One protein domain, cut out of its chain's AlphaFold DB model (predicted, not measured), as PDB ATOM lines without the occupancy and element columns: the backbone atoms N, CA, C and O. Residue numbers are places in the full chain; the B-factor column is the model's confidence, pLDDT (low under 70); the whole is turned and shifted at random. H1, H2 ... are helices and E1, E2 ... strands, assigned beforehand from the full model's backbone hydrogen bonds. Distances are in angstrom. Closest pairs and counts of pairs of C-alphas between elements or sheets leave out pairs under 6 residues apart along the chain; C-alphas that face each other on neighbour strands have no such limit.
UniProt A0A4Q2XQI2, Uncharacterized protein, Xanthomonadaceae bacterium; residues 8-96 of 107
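Overview. This is residues 8 to 96 of the 107 residues of an uncharacterized protein of Xanthomonadaceae bacterium (UniProt A0A4Q2XQI2). Three hairpins side by side, E1 with E2, E3 with E4 and E5 with E6, make one strongly twisted sheet; the short helix H1 lies off it past the end of E2, and the tiny H2 only grazes it. The 89 printed residues have two named helices and six named strands, in chain order E1 E2 H1 E3 E4 H2 E5 E6; the antiparallel sheet runs E2 E1 E3 E4 E6 E5. The class is mixed, with under half of the residues in named elements. The whole is compact, radius of gyration of the C-alphas 12.6 A, and spans 32 by 30 by 26 A.

Arrangement. Start at the hairpin of E1, residues 8 to 12, and E2, residues 18 to 21: N 10 and O 19 are 2.9 A apart. H1, residues 23 to 30, is not on the sheet; every O i to N i+4 pair in it is within hydrogen-bond range. E3, residues 51 to 57, is antiparallel to E1 at 151 degrees, N 9 to O 55 2.9 A. E4, residues 65 to 67, forms a hairpin with E3, N 65 to O 56 2.8 A. H2, residues 71 to 74, is too short for such a helix pair. E5, residues 86 to 89, and E6, residues 92 to 94, form a hairpin, N 94 to O 86 2.9 A; N 66 and O 93, 2.7 A apart, lie across E4 and E6. E2, H1, E3 and E4, H2, E5 are split strand-helix-strand units, each two strands of the sheet that are not neighbours, with a helix between them along the chain and another strand between them in the sheet, E1 in the first and E6 in the second; both crossovers are right-handed.

Along the chain. Find C-alpha 8 at (-39.308, 22.408, -40.939); E1 runs 13.8 A from there. E3 runs 20.4 A, and E6 ends at C-alpha 94, (-44.575, 16.932, -29.484).

Size, cuts and confidence. The C-alphas farthest apart, of Gly 47 and Trp 89, are 34.8 A apart. The printed part has no cut; the links H1 to E3 and H2 to E5 are long. Residues 74 to 96 are among 27 with pLDDT under 70.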
ATOM      1  N   VAL A   8     -39.604  21.433 -41.983       79.44
ATOM      2  CA  VAL A   8     -39.308  22.408 -40.939       79.44
ATOM      3  C   VAL A   8     -40.224  23.614 -41.107       79.44
ATOM      4  O   VAL A   8     -40.403  24.150 -42.202       79.44
ATOM      5  N   ARG A   9     -40.822  24.055 -40.006       85.75
ATOM      6  CA  ARG A   9     -41.591  25.297 -39.928       85.75
ATOM      7  C   ARG A   9     -41.070  26.145 -38.780       85.75
ATOM      8  O   ARG A   9     -40.507  25.625 -37.824       85.75
ATOM      9  N   SER A  10     -41.270  27.451 -38.861       85.50
ATOM     10  CA  SER A  10     -41.016  28.373 -37.756       85.50
ATOM     11  C   SER A  10     -42.321  28.987 -37.296       85.50
ATOM     12  O   SER A  10     -43.199  29.257 -38.120       85.50
ATOM     13  N   ARG A  11     -42.426  29.268 -36.002       84.25
ATOM     14  CA  ARG A  11     -43.592  29.932 -35.433       84.25
ATOM     15  C   ARG A  11     -43.203  31.027 -34.466       84.25
ATOM     16  O   ARG A  11     -42.355  30.818 -33.608       84.25
ATOM     17  N   CYS A  12     -43.838  32.188 -34.591       86.12
ATOM     18  CA  CYS A  12     -43.605  33.302 -33.678       86.12
ATOM     19  C   CYS A  12     -44.295  33.091 -32.327       86.12
ATOM     20  O   CYS A  12     -45.466  32.724 -32.276       86.12
ATOM     21  N   ARG A  13     -43.603  33.413 -31.232       80.31
ATOM     22  CA  ARG A  13     -44.154  33.378 -29.869       80.31
ATOM     23  C   ARG A  13     -45.217  34.452 -29.619       80.31
ATOM     24  O   ARG A  13     -46.100  34.246 -28.797       80.31
ATOM     25  N   GLN A  14     -45.149  35.576 -30.335       83.25
ATOM     26  CA  GLN A  14     -46.022  36.733 -30.123       83.25
ATOM     27  C   GLN A  14     -47.204  36.753 -31.101       83.25
ATOM     28  O   GLN A  14     -48.347  36.605 -30.681       83.25
ATOM     29  N   CYS A  15     -46.949  36.879 -32.409       84.69
ATOM     30  CA  CYS A  15     -48.018  36.936 -33.418       84.69
ATOM     31  C   CYS A  15     -48.528  35.559 -33.868       84.69
ATOM     32  O   CYS A  15     -49.529  35.479 -34.575       84.69
ATOM     33  N   ARG A  16     -47.858  34.468 -33.465       78.88
ATOM     34  CA  ARG A  16     -48.258  33.069 -33.728       78.88
ATOM     35  C   ARG A  16     -48.271  32.657 -35.200       78.88
ATOM     36  O   ARG A  16     -48.659  31.524 -35.489       78.88
ATOM     37  N   THR A  17     -47.799  33.514 -36.107       83.00
ATOM     38  CA  THR A  17     -47.663  33.212 -37.535       83.00
ATOM     39  C   THR A  17     -46.758  32.006 -37.747       83.00
ATOM     40  O   THR A  17     -45.665  31.932 -37.180       83.00
ATOM     41  N   LEU A  18     -47.230  31.074 -38.576       82.56
ATOM     42  CA  LEU A  18     -46.507  29.884 -38.998       82.56
ATOM     43  C   LEU A  18     -45.912  30.129 -40.385       82.56
ATOM     44  O   LEU A  18     -46.636  30.477 -41.314       82.56
ATOM     45  N   LEU A  19     -44.608  29.922 -40.526       82.25
ATOM     46  CA  LEU A  19     -43.892  30.098 -41.785       82.25
ATOM     47  C   LEU A  19     -43.167  28.810 -42.156       82.25
ATOM     48  O   LEU A  19     -42.657  28.095 -41.289       82.25
ATOM     49  N   HIS A  20     -43.126  28.519 -43.453       83.19
ATOM     50  CA  HIS A  20     -42.308  27.432 -43.969       83.19
ATOM     51  C   HIS A  20     -40.832  27.811 -43.869       83.19
ATOM     52  O   HIS A  20     -40.459  28.952 -44.142       83.19
ATOM     53  N   VAL A  21     -39.996  26.849 -43.491       81.62
ATOM     54  CA  VAL A  21     -38.559  27.051 -43.360       81.62
ATOM     55  C   VAL A  21     -37.853  26.131 -44.339       81.62
ATOM     56  O   VAL A  21     -38.038  24.918 -44.311       81.62
ATOM     57  N   ASP A  22     -37.039  26.719 -45.211       79.94
ATOM     58  CA  ASP A  22     -36.147  25.950 -46.070       79.94
ATOM     59  C   ASP A  22     -34.888  25.549 -45.275       79.94
ATOM     60  O   ASP A  22     -34.135  26.430 -44.846       79.94
ATOM     61  N   PRO A  23     -34.626  24.244 -45.065       72.69
ATOM     62  CA  PRO A  23     -33.437  23.785 -44.352       72.69
ATOM     63  C   PRO A  23     -32.123  24.216 -45.023       72.69
ATOM     64  O   PRO A  23     -31.124  24.408 -44.328       72.69
ATOM     65  N   VAL A  24     -32.098  24.425 -46.346       77.44
ATOM     66  CA  VAL A  24     -30.905  24.918 -47.054       77.44
ATOM     67  C   VAL A  24     -30.646  26.382 -46.702       77.44
ATOM     68  O   VAL A  24     -29.522  26.740 -46.342       77.44
ATOM     69  N   ALA A  25     -31.690  27.214 -46.718       79.81
ATOM     70  CA  ALA A  25     -31.604  28.606 -46.285       79.81
ATOM     71  C   ALA A  25     -31.183  28.723 -44.809       79.81
ATOM     72  O   ALA A  25     -30.377  29.585 -44.457       79.81
ATOM     73  N   MET A  26     -31.663  27.822 -43.946       76.88
ATOM     74  CA  MET A  26     -31.255  27.758 -42.538       76.88
ATOM     75  C   MET A  26     -29.777  27.427 -42.375       76.88
ATOM     76  O   MET A  26     -29.090  28.087 -41.599       76.88
ATOM     77  N   ARG A  27     -29.267  26.457 -43.140       75.19
ATOM     78  CA  ARG A  27     -27.843  26.108 -43.143       75.19
ATOM     79  C   ARG A  27     -26.968  27.295 -43.551       75.19
ATOM     80  O   ARG A  27     -25.899  27.479 -42.980       75.19
ATOM     81  N   GLY A  28     -27.427  28.106 -44.507       79.19
ATOM     82  CA  GLY A  28     -26.750  29.346 -44.897       79.19
ATOM     83  C   GLY A  28     -26.815  30.435 -43.823       79.19
ATOM     84  O   GLY A  28     -25.840  31.147 -43.614       79.19
ATOM     85  N   ARG A  29     -27.947  30.546 -43.117       79.25
ATOM     86  CA  ARG A  29     -28.184  31.591 -42.109       79.25
ATOM     87  C   ARG A  29     -27.486  31.331 -40.776       79.25
ATOM     88  O   ARG A  29     -26.987  32.273 -40.173       79.25
ATOM     89  N   PHE A  30     -27.489  30.086 -40.306       78.06
ATOM     90  CA  PHE A  30     -26.952  29.713 -38.995       78.06
ATOM     91  C   PHE A  30     -25.612  28.972 -39.074       78.06
ATOM     92  O   PHE A  30     -24.914  28.859 -38.073       78.06
ATOM     93  N   GLY A  31     -25.217  28.507 -40.261       74.19
ATOM     94  CA  GLY A  31     -24.012  27.708 -40.462       74.19
ATOM     95  C   GLY A  31     -24.286  26.203 -40.425       74.19
ATOM     96  O   GLY A  31     -25.284  25.727 -39.889       74.19
ATOM     97  N   GLY A  32     -23.382  25.426 -41.028       70.88
ATOM     98  CA  GLY A  32     -23.549  23.981 -41.233       70.88
ATOM     99  C   GLY A  32     -23.592  23.125 -39.966       70.88
ATOM    100  O   GLY A  32     -24.020  21.977 -40.044       70.88
ATOM    101  N   THR A  33     -23.154  23.668 -38.835       71.31
ATOM    102  CA  THR A  33     -23.109  23.003 -37.526       71.31
ATOM    103  C   THR A  33     -24.200  23.490 -36.578       71.31
ATOM    104  O   THR A  33     -24.283  23.008 -35.452       71.31
ATOM    105  N   ALA A  34     -25.024  24.450 -37.003       65.00
ATOM    106  CA  ALA A  34     -26.049  25.007 -36.145       65.00
ATOM    107  C   ALA A  34     -27.208  24.032 -35.938       65.00
ATOM    108  O   ALA A  34     -27.772  23.477 -36.885       65.00
ATOM    109  N   SER A  35     -27.581  23.874 -34.674       73.94
ATOM    110  CA  SER A  35     -28.735  23.101 -34.246       73.94
ATOM    111  C   SER A  35     -29.964  23.999 -34.184       73.94
ATOM    112  O   SER A  35     -29.950  25.058 -33.555       73.94
ATOM    113  N   LEU A  36     -31.064  23.561 -34.797       73.81
ATOM    114  CA  LEU A  36     -32.352  24.257 -34.696       73.81
ATOM    115  C   LEU A  36     -32.932  24.243 -33.279       73.81
ATOM    116  O   LEU A  36     -33.832  25.031 -33.007       73.81
ATOM    117  N   LEU A  37     -32.420  23.369 -32.405       72.94
ATOM    118  CA  LEU A  37     -32.792  23.299 -30.991       72.94
ATOM    119  C   LEU A  37     -32.310  24.528 -30.208       72.94
ATOM    120  O   LEU A  37     -32.963  24.926 -29.244       72.94
ATOM    121  N   ASP A  38     -31.204  25.129 -30.662       69.25
ATOM    122  CA  ASP A  38     -30.478  26.196 -29.959       69.25
ATOM    123  C   ASP A  38     -30.562  27.544 -30.688       69.25
ATOM    124  O   ASP A  38     -30.158  28.587 -30.172       69.25
ATOM    125  N   CYS A  39     -31.093  27.545 -31.912       73.62
ATOM    126  CA  CYS A  39     -31.233  28.745 -32.720       73.62
ATOM    127  C   CYS A  39     -32.578  29.428 -32.467       73.62
ATOM    128  O   CYS A  39     -33.638  28.807 -32.529       73.62
ATOM    129  N   SER A  40     -32.546  30.749 -32.295       74.88
ATOM    130  CA  SER A  40     -33.738  31.595 -32.332       74.88
ATOM    131  C   SER A  40     -33.578  32.677 -33.399       74.88
ATOM    132  O   SER A  40     -32.480  33.166 -33.659       74.88
ATOM    133  N   ALA A  41     -34.682  33.040 -34.048       80.50
ATOM    134  CA  ALA A  41     -34.727  34.165 -34.977       80.50
ATOM    135  C   ALA A  41     -35.823  35.152 -34.581       80.50
ATOM    136  O   ALA A  41     -36.792  34.795 -33.910       80.50
ATOM    137  N   GLY A  42     -35.687  36.400 -35.023       85.31
ATOM    138  CA  GLY A  42     -36.787  37.359 -34.987       85.31
ATOM    139  C   GLY A  42     -37.900  36.955 -35.953       85.31
ATOM    140  O   GLY A  42     -37.651  36.350 -37.001       85.31
ATOM    141  N   CYS A  43     -39.135  37.294 -35.600       86.19
ATOM    142  CA  CYS A  43     -40.270  37.177 -36.496       86.19
ATOM    143  C   CYS A  43     -40.059  38.073 -37.718       86.19
ATOM    144  O   CYS A  43     -39.685  39.233 -37.590       86.19
ATOM    145  N   THR A  44     -40.307  37.536 -38.910       85.25
ATOM    146  CA  THR A  44     -40.202  38.294 -40.164       85.25
ATOM    147  C   THR A  44     -41.497  39.021 -40.527       85.25
ATOM    148  O   THR A  44     -41.544  39.722 -41.535       85.25
ATOM    149  N   VAL A  45     -42.557  38.858 -39.728       86.62
ATOM    150  CA  VAL A  45     -43.825  39.565 -39.922       86.62
ATOM    151  C   VAL A  45     -43.633  41.036 -39.573       86.62
ATOM    152  O   VAL A  45     -43.177  41.372 -38.480       86.62
ATOM    153  N   VAL A  46     -44.016  41.914 -40.500       87.38
ATOM    154  CA  VAL A  46     -43.939  43.368 -40.324       87.38
ATOM    155  C   VAL A  46     -44.717  43.789 -39.075       87.38
ATOM    156  O   VAL A  46     -45.866  43.395 -38.887       87.38
ATOM    157  N   GLY A  47     -44.078  44.579 -38.209       86.50
ATOM    158  CA  GLY A  47     -44.668  45.050 -36.952       86.50
ATOM    159  C   GLY A  47     -44.618  44.045 -35.795       86.50
ATOM    160  O   GLY A  47     -45.113  44.351 -34.713       86.50
ATOM    161  N   CYS A  48     -44.009  42.867 -35.975       88.56
ATOM    162  CA  CYS A  48     -43.785  41.915 -34.891       88.56
ATOM    163  C   CYS A  48     -42.313  41.895 -34.460       88.56
ATOM    164  O   CYS A  48     -41.430  41.582 -35.251       88.56
ATOM    165  N   SER A  49     -42.056  42.156 -33.177       87.19
ATOM    166  CA  SER A  49     -40.727  42.055 -32.553       87.19
ATOM    167  C   SER A  49     -40.507  40.728 -31.816       87.19
ATOM    168  O   SER A  49     -39.555  40.588 -31.050       87.19
ATOM    169  N   GLY A  50     -41.411  39.763 -31.993       85.12
ATOM    170  CA  GLY A  50     -41.354  38.485 -31.295       85.12
ATOM    171  C   GLY A  50     -40.232  37.588 -31.812       85.12
ATOM    172  O   GLY A  50     -39.759  37.735 -32.936       85.12
ATOM    173  N   THR A  51     -39.849  36.595 -31.018       86.88
ATOM    174  CA  THR A  51     -38.927  35.534 -31.441       86.88
ATOM    175  C   THR A  51     -39.689  34.327 -31.979       86.88
ATOM    176  O   THR A  51     -40.855  34.105 -31.633       86.88
ATOM    177  N   VAL A  52     -39.054  33.559 -32.864       86.62
ATOM    178  CA  VAL A  52     -39.599  32.315 -33.416       86.62
ATOM    179  C   VAL A  52     -38.917  31.095 -32.812       86.62
ATOM    180  O   VAL A  52     -37.734  31.135 -32.481       86.62
ATOM    181  N   TYR A  53     -39.675  30.008 -32.723       83.88
ATOM    182  CA  TYR A  53     -39.182  28.662 -32.454       83.88
ATOM    183  C   TYR A  53     -39.415  27.762 -33.667       83.88
ATOM    184  O   TYR A  53     -40.271  28.052 -34.513       83.88
ATOM    185  N   TYR A  54     -38.652  26.675 -33.754       84.56
ATOM    186  CA  TYR A  54     -38.684  25.759 -34.889       84.56
ATOM    187  C   TYR A  54     -39.496  24.501 -34.592       84.56
ATOM    188  O   TYR A  54     -39.626  24.050 -33.457       84.56
ATOM    189  N   LEU A  55     -40.076  23.956 -35.652       83.56
ATOM    190  CA  LEU A  55     -40.968  22.810 -35.664       83.56
ATOM    191  C   LEU A  55     -40.458  21.835 -36.718       83.56
ATOM    192  O   LEU A  55     -40.286  22.248 -37.862       83.56
ATOM    193  N   GLY A  56     -40.251  20.570 -36.374       81.50
ATOM    194  CA  GLY A  56     -39.826  19.524 -37.301       81.50
ATOM    195  C   GLY A  56     -40.830  18.379 -37.352       81.50
ATOM    196  O   GLY A  56     -41.242  17.878 -36.311       81.50
ATOM    197  N   ALA A  57     -41.207  17.945 -38.552       77.88
ATOM    198  CA  ALA A  57     -41.923  16.689 -38.763       77.88
ATOM    199  C   ALA A  57     -40.983  15.677 -39.442       77.88
ATOM    200  O   ALA A  57     -40.371  16.026 -40.457       77.88
ATOM    201  N   PRO A  58     -40.860  14.437 -38.930       72.62
ATOM    202  CA  PRO A  58     -39.931  13.442 -39.478       72.62
ATOM    203  C   PRO A  58     -40.329  12.955 -40.879       72.62
ATOM    204  O   PRO A  58     -39.482  12.488 -41.636       72.62
ATOM    205  N   ALA A  59     -41.612  13.073 -41.227       71.62
ATOM    206  CA  ALA A  59     -42.163  12.704 -42.523       71.62
ATOM    207  C   ALA A  59     -43.399  13.554 -42.845       71.62
ATOM    208  O   ALA A  59     -44.037  14.125 -41.957       71.62
ATOM    209  N   THR A  60     -43.774  13.602 -44.121       70.12
ATOM    210  CA  THR A  60     -45.036  14.211 -44.555       70.12
ATOM    211  C   THR A  60     -46.219  13.537 -43.855       70.12
ATOM    212  O   THR A  60     -46.337  12.316 -43.878       70.12
ATOM    213  N   GLY A  61     -47.098  14.328 -43.237       69.00
ATOM    214  CA  GLY A  61     -48.262  13.825 -42.495       69.00
ATOM    215  C   GLY A  61     -47.962  13.353 -41.067       69.00
ATOM    216  O   GLY A  61     -48.898  13.071 -40.323       69.00
ATOM    217  N   ALA A  62     -46.690  13.306 -40.656       71.44
ATOM    218  CA  ALA A  62     -46.329  13.074 -39.262       71.44
ATOM    219  C   ALA A  62     -46.625  14.310 -38.398       71.44
ATOM    220  O   ALA A  62     -46.720  15.438 -38.893       71.44
ATOM    221  N   ALA A  63     -46.742  14.094 -37.088       74.44
ATOM    222  CA  ALA A  63     -46.864  15.184 -36.131       74.44
ATOM    223  C   ALA A  63     -45.619  16.085 -36.161       74.44
ATOM    224  O   ALA A  63     -44.499  15.626 -36.401       74.44
ATOM    225  N   TYR A  64     -45.829  17.374 -35.897       76.62
ATOM    226  CA  TYR A  64     -44.733  18.316 -35.717       76.62
ATOM    227  C   TYR A  64     -44.239  18.267 -34.273       76.62
ATOM    228  O   TYR A  64     -45.020  18.249 -33.321       76.62
ATOM    229  N   HIS A  65     -42.925  18.314 -34.114       78.06
ATOM    230  CA  HIS A  65     -42.247  18.425 -32.836       78.06
ATOM    231  C   HIS A  65     -41.592  19.797 -32.742       78.06
ATOM    232  O   HIS A  65     -40.962  20.246 -33.697       78.06
ATOM    233  N   VAL A  66     -41.726  20.471 -31.604       79.19
ATOM    234  CA  VAL A  66     -40.918  21.649 -31.302       79.19
ATOM    235  C   VAL A  66     -39.474  21.214 -31.140       79.19
ATOM    236  O   VAL A  66     -39.163  20.324 -30.347       79.19
ATOM    237  N   LEU A  67     -38.611  21.885 -31.889       79.31
ATOM    238  CA  LEU A  67     -37.172  21.751 -31.815       79.31
ATOM    239  C   LEU A  67     -36.660  22.827 -30.847       79.31
ATOM    240  O   LEU A  67     -36.320  23.922 -31.281       79.31
ATOM    241  N   ILE A  68     -36.677  22.538 -29.544       77.19
ATOM    242  CA  ILE A  68     -36.146  23.403 -28.477       77.19
ATOM    243  C   ILE A  68     -35.513  22.517 -27.410       77.19
ATOM    244  O   ILE A  68     -36.208  21.670 -26.853       77.19
ATOM    245  N   ASP A  69     -34.258  22.784 -27.055       70.00
ATOM    246  CA  ASP A  69     -33.584  22.056 -25.973       70.00
ATOM    247  C   ASP A  69     -34.031  22.526 -24.573       70.00
ATOM    248  O   ASP A  69     -34.192  21.731 -23.650       70.00
ATOM    249  N   THR A  70     -34.325  23.825 -24.415       72.94
ATOM    250  CA  THR A  70     -34.751  24.422 -23.134       72.94
ATOM    251  C   THR A  70     -36.277  24.626 -23.066       72.94
ATOM    252  O   THR A  70     -36.777  25.654 -23.534       72.94
ATOM    253  N   PRO A  71     -37.055  23.715 -22.446       69.00
ATOM    254  CA  PRO A  71     -38.522  23.758 -22.474       69.00
ATOM    255  C   PRO A  71     -39.129  24.995 -21.796       69.00
ATOM    256  O   PRO A  71     -40.217  25.409 -22.185       69.00
ATOM    257  N   ALA A  72     -38.419  25.645 -20.864       70.75
ATOM    258  CA  ALA A  72     -38.851  26.903 -20.240       70.75
ATOM    259  C   ALA A  72     -39.067  28.044 -21.258       70.75
ATOM    260  O   ALA A  72     -39.805  28.992 -21.008       70.75
ATOM    261  N   LEU A  73     -38.474  27.956 -22.455       70.38
ATOM    262  CA  LEU A  73     -38.739  28.904 -23.543       70.38
ATOM    263  C   LEU A  73     -40.159  28.782 -24.119       70.38
ATOM    264  O   LEU A  73     -40.616  29.690 -24.816       70.38
ATOM    265  N   LEU A  74     -40.859  27.683 -23.840       69.75
ATOM    266  CA  LEU A  74     -42.252  27.472 -24.225       69.75
ATOM    267  C   LEU A  74     -43.243  27.886 -23.131       69.75
ATOM    268  O   LEU A  74     -44.443  27.914 -23.405       69.75
ATOM    269  N   ASP A  75     -42.779  28.268 -21.937       68.44
ATOM    270  CA  ASP A  75     -43.673  28.780 -20.900       68.44
ATOM    271  C   ASP A  75     -44.406  30.039 -21.386       68.44
ATOM    272  O   ASP A  75     -43.828  30.957 -21.979       68.44
ATOM    273  N   GLY A  76     -45.726  30.044 -21.186       62.62
ATOM    274  CA  GLY A  76     -46.622  31.107 -21.648       62.62
ATOM    275  C   GLY A  76     -46.947  31.088 -23.149       62.62
ATOM    276  O   GLY A  76     -47.763  31.895 -23.599       62.62
ATOM    277  N   VAL A  77     -46.376  30.171 -23.940       62.25
ATOM    278  CA  VAL A  77     -46.751  29.992 -25.350       62.25
ATOM    279  C   VAL A  77     -48.024  29.149 -25.416       62.25
ATOM    280  O   VAL A  77     -47.984  27.924 -25.391       62.25
ATOM    281  N   ALA A  78     -49.178  29.810 -25.504       59.31
ATOM    282  CA  ALA A  78     -50.448  29.152 -25.795       59.31
ATOM    283  C   ALA A  78     -50.671  29.093 -27.311       59.31
ATOM    284  O   ALA A  78     -50.743  30.128 -27.986       59.31
ATOM    285  N   ASP A  79     -50.796  27.880 -27.853       58.31
ATOM    286  CA  ASP A  79     -51.237  27.708 -29.231       58.31
ATOM    287  C   ASP A  79     -52.687  28.229 -29.362       58.31
ATOM    288  O   ASP A  79     -53.520  27.873 -28.528       58.31
ATOM    289  N   PRO A  80     -53.043  29.042 -30.376       52.56
ATOM    290  CA  PRO A  80     -54.428  29.400 -30.693       52.56
ATOM    291  C   PRO A  80     -55.364  28.193 -30.850       52.56
ATOM    292  O   PRO A  80     -56.573  28.355 -30.746       52.56
ATOM    293  N   LEU A  81     -54.822  26.992 -31.063       53.53
ATOM    294  CA  LEU A  81     -55.572  25.739 -31.126       53.53
ATOM    295  C   LEU A  81     -55.702  25.028 -29.768       53.53
ATOM    296  O   LEU A  81     -56.164  23.893 -29.713       53.53
ATOM    297  N   GLY A  82     -55.249  25.650 -28.675       55.22
ATOM    298  CA  GLY A  82     -55.286  25.074 -27.328       55.22
ATOM    299  C   GLY A  82     -54.375  23.858 -27.138       55.22
ATOM    300  O   GLY A  82     -54.486  23.160 -26.129       55.22
ATOM    301  N   LEU A  83     -53.485  23.585 -28.098       56.38
ATOM    302  CA  LEU A  83     -52.588  22.437 -28.052       56.38
ATOM    303  C   LEU A  83     -51.632  22.581 -26.870       56.38
ATOM    304  O   LEU A  83     -50.870  23.545 -26.769       56.38
ATOM    305  N   ARG A  84     -51.688  21.595 -25.972       53.66
ATOM    306  CA  ARG A  84     -50.729  21.461 -24.883       53.66
ATOM    307  C   ARG A  84     -49.497  20.740 -25.405       53.66
ATOM    308  O   ARG A  84     -49.569  19.678 -26.018       53.66
ATOM    309  N   PHE A  85     -48.364  21.373 -25.172       59.06
ATOM    310  CA  PHE A  85     -47.037  20.868 -25.459       59.06
ATOM    311  C   PHE A  85     -46.710  19.720 -24.493       59.06
ATOM    312  O   PHE A  85     -46.729  19.918 -23.280       59.06
ATOM    313  N   HIS A  86     -46.421  18.524 -25.011       53.31
ATOM    314  CA  HIS A  86     -46.010  17.381 -24.186       53.31
ATOM    315  C   HIS A  86     -44.549  17.020 -24.474       53.31
ATOM    316  O   HIS A  86     -44.202  16.652 -25.599       53.31
ATOM    317  N   SER A  87     -43.687  17.097 -23.459       50.88
ATOM    318  CA  SER A  87     -42.309  16.602 -23.523       50.88
ATOM    319  C   SER A  87     -42.317  15.079 -23.394       50.88
ATOM    320  O   SER A  87     -42.548  14.549 -22.307       50.88
ATOM    321  N   ARG A  88     -42.118  14.356 -24.501       45.66
ATOM    322  CA  ARG A  88     -42.074  12.880 -24.487       45.66
ATOM    323  C   ARG A  88     -40.665  12.324 -24.700       45.66
ATOM    324  O   ARG A  88     -40.441  11.148 -24.443       45.66
ATOM    325  N   TRP A  89     -39.730  13.158 -25.143       39.47
ATOM    326  CA  TRP A  89     -38.337  12.801 -25.404       39.47
ATOM    327  C   TRP A  89     -37.420  13.887 -24.836       39.47
ATOM    328  O   TRP A  89     -37.819  15.051 -24.794       39.47
ATOM    329  N   HIS A  90     -36.216  13.515 -24.382       45.69
ATOM    330  CA  HIS A  90     -35.206  14.479 -23.922       45.69
ATOM    331  C   HIS A  90     -35.045  15.603 -24.964       45.69
ATOM    332  O   HIS A  90     -34.689  15.325 -26.106       45.69
ATOM    333  N   GLY A  91     -35.381  16.842 -24.587       56.28
ATOM    334  CA  GLY A  91     -35.227  18.034 -25.436       56.28
ATOM    335  C   GLY A  91     -36.184  18.157 -26.634       56.28
ATOM    336  O   GLY A  91     -35.957  18.993 -27.499       56.28
ATOM    337  N   MET A  92     -37.248  17.345 -26.748       60.25
ATOM    338  CA  MET A  92     -38.242  17.497 -27.825       60.25
ATOM    339  C   MET A  92     -39.674  17.433 -27.303       60.25
ATOM    340  O   MET A  92     -40.086  16.505 -26.596       60.25
ATOM    341  N   VAL A  93     -40.466  18.418 -27.713       63.47
ATOM    342  CA  VAL A  93     -41.870  18.549 -27.328       63.47
ATOM    343  C   VAL A  93     -42.746  18.240 -28.532       63.47
ATOM    344  O   VAL A  93     -42.659  18.901 -29.560       63.47
ATOM    345  N   SER A  94     -43.623  17.248 -28.420       61.97
ATOM    346  CA  SER A  94     -44.575  16.932 -29.484       61.97
ATOM    347  C   SER A  94     -45.748  17.905 -29.453       61.97
ATOM    348  O   SER A  94     -46.319  18.160 -28.390       61.97
ATOM    349  N   ILE A  95     -46.140  18.407 -30.624       59.28
ATOM    350  CA  ILE A  95     -47.399  19.127 -30.803       59.28
ATOM    351  C   ILE A  95     -48.397  18.150 -31.404       59.28
ATOM    352  O   ILE A  95     -48.133  17.530 -32.437       59.28
ATOM    353  N   GLY A  96     -49.536  17.992 -30.731       56.12
ATOM    354  CA  GLY A  96     -50.620  17.148 -31.218       56.12
ATOM    355  C   GLY A  96     -51.138  17.599 -32.590       56.12
ATOM    356  O   GLY A  96     -50.913  18.740 -33.000       56.12
TER     357      GLY A  96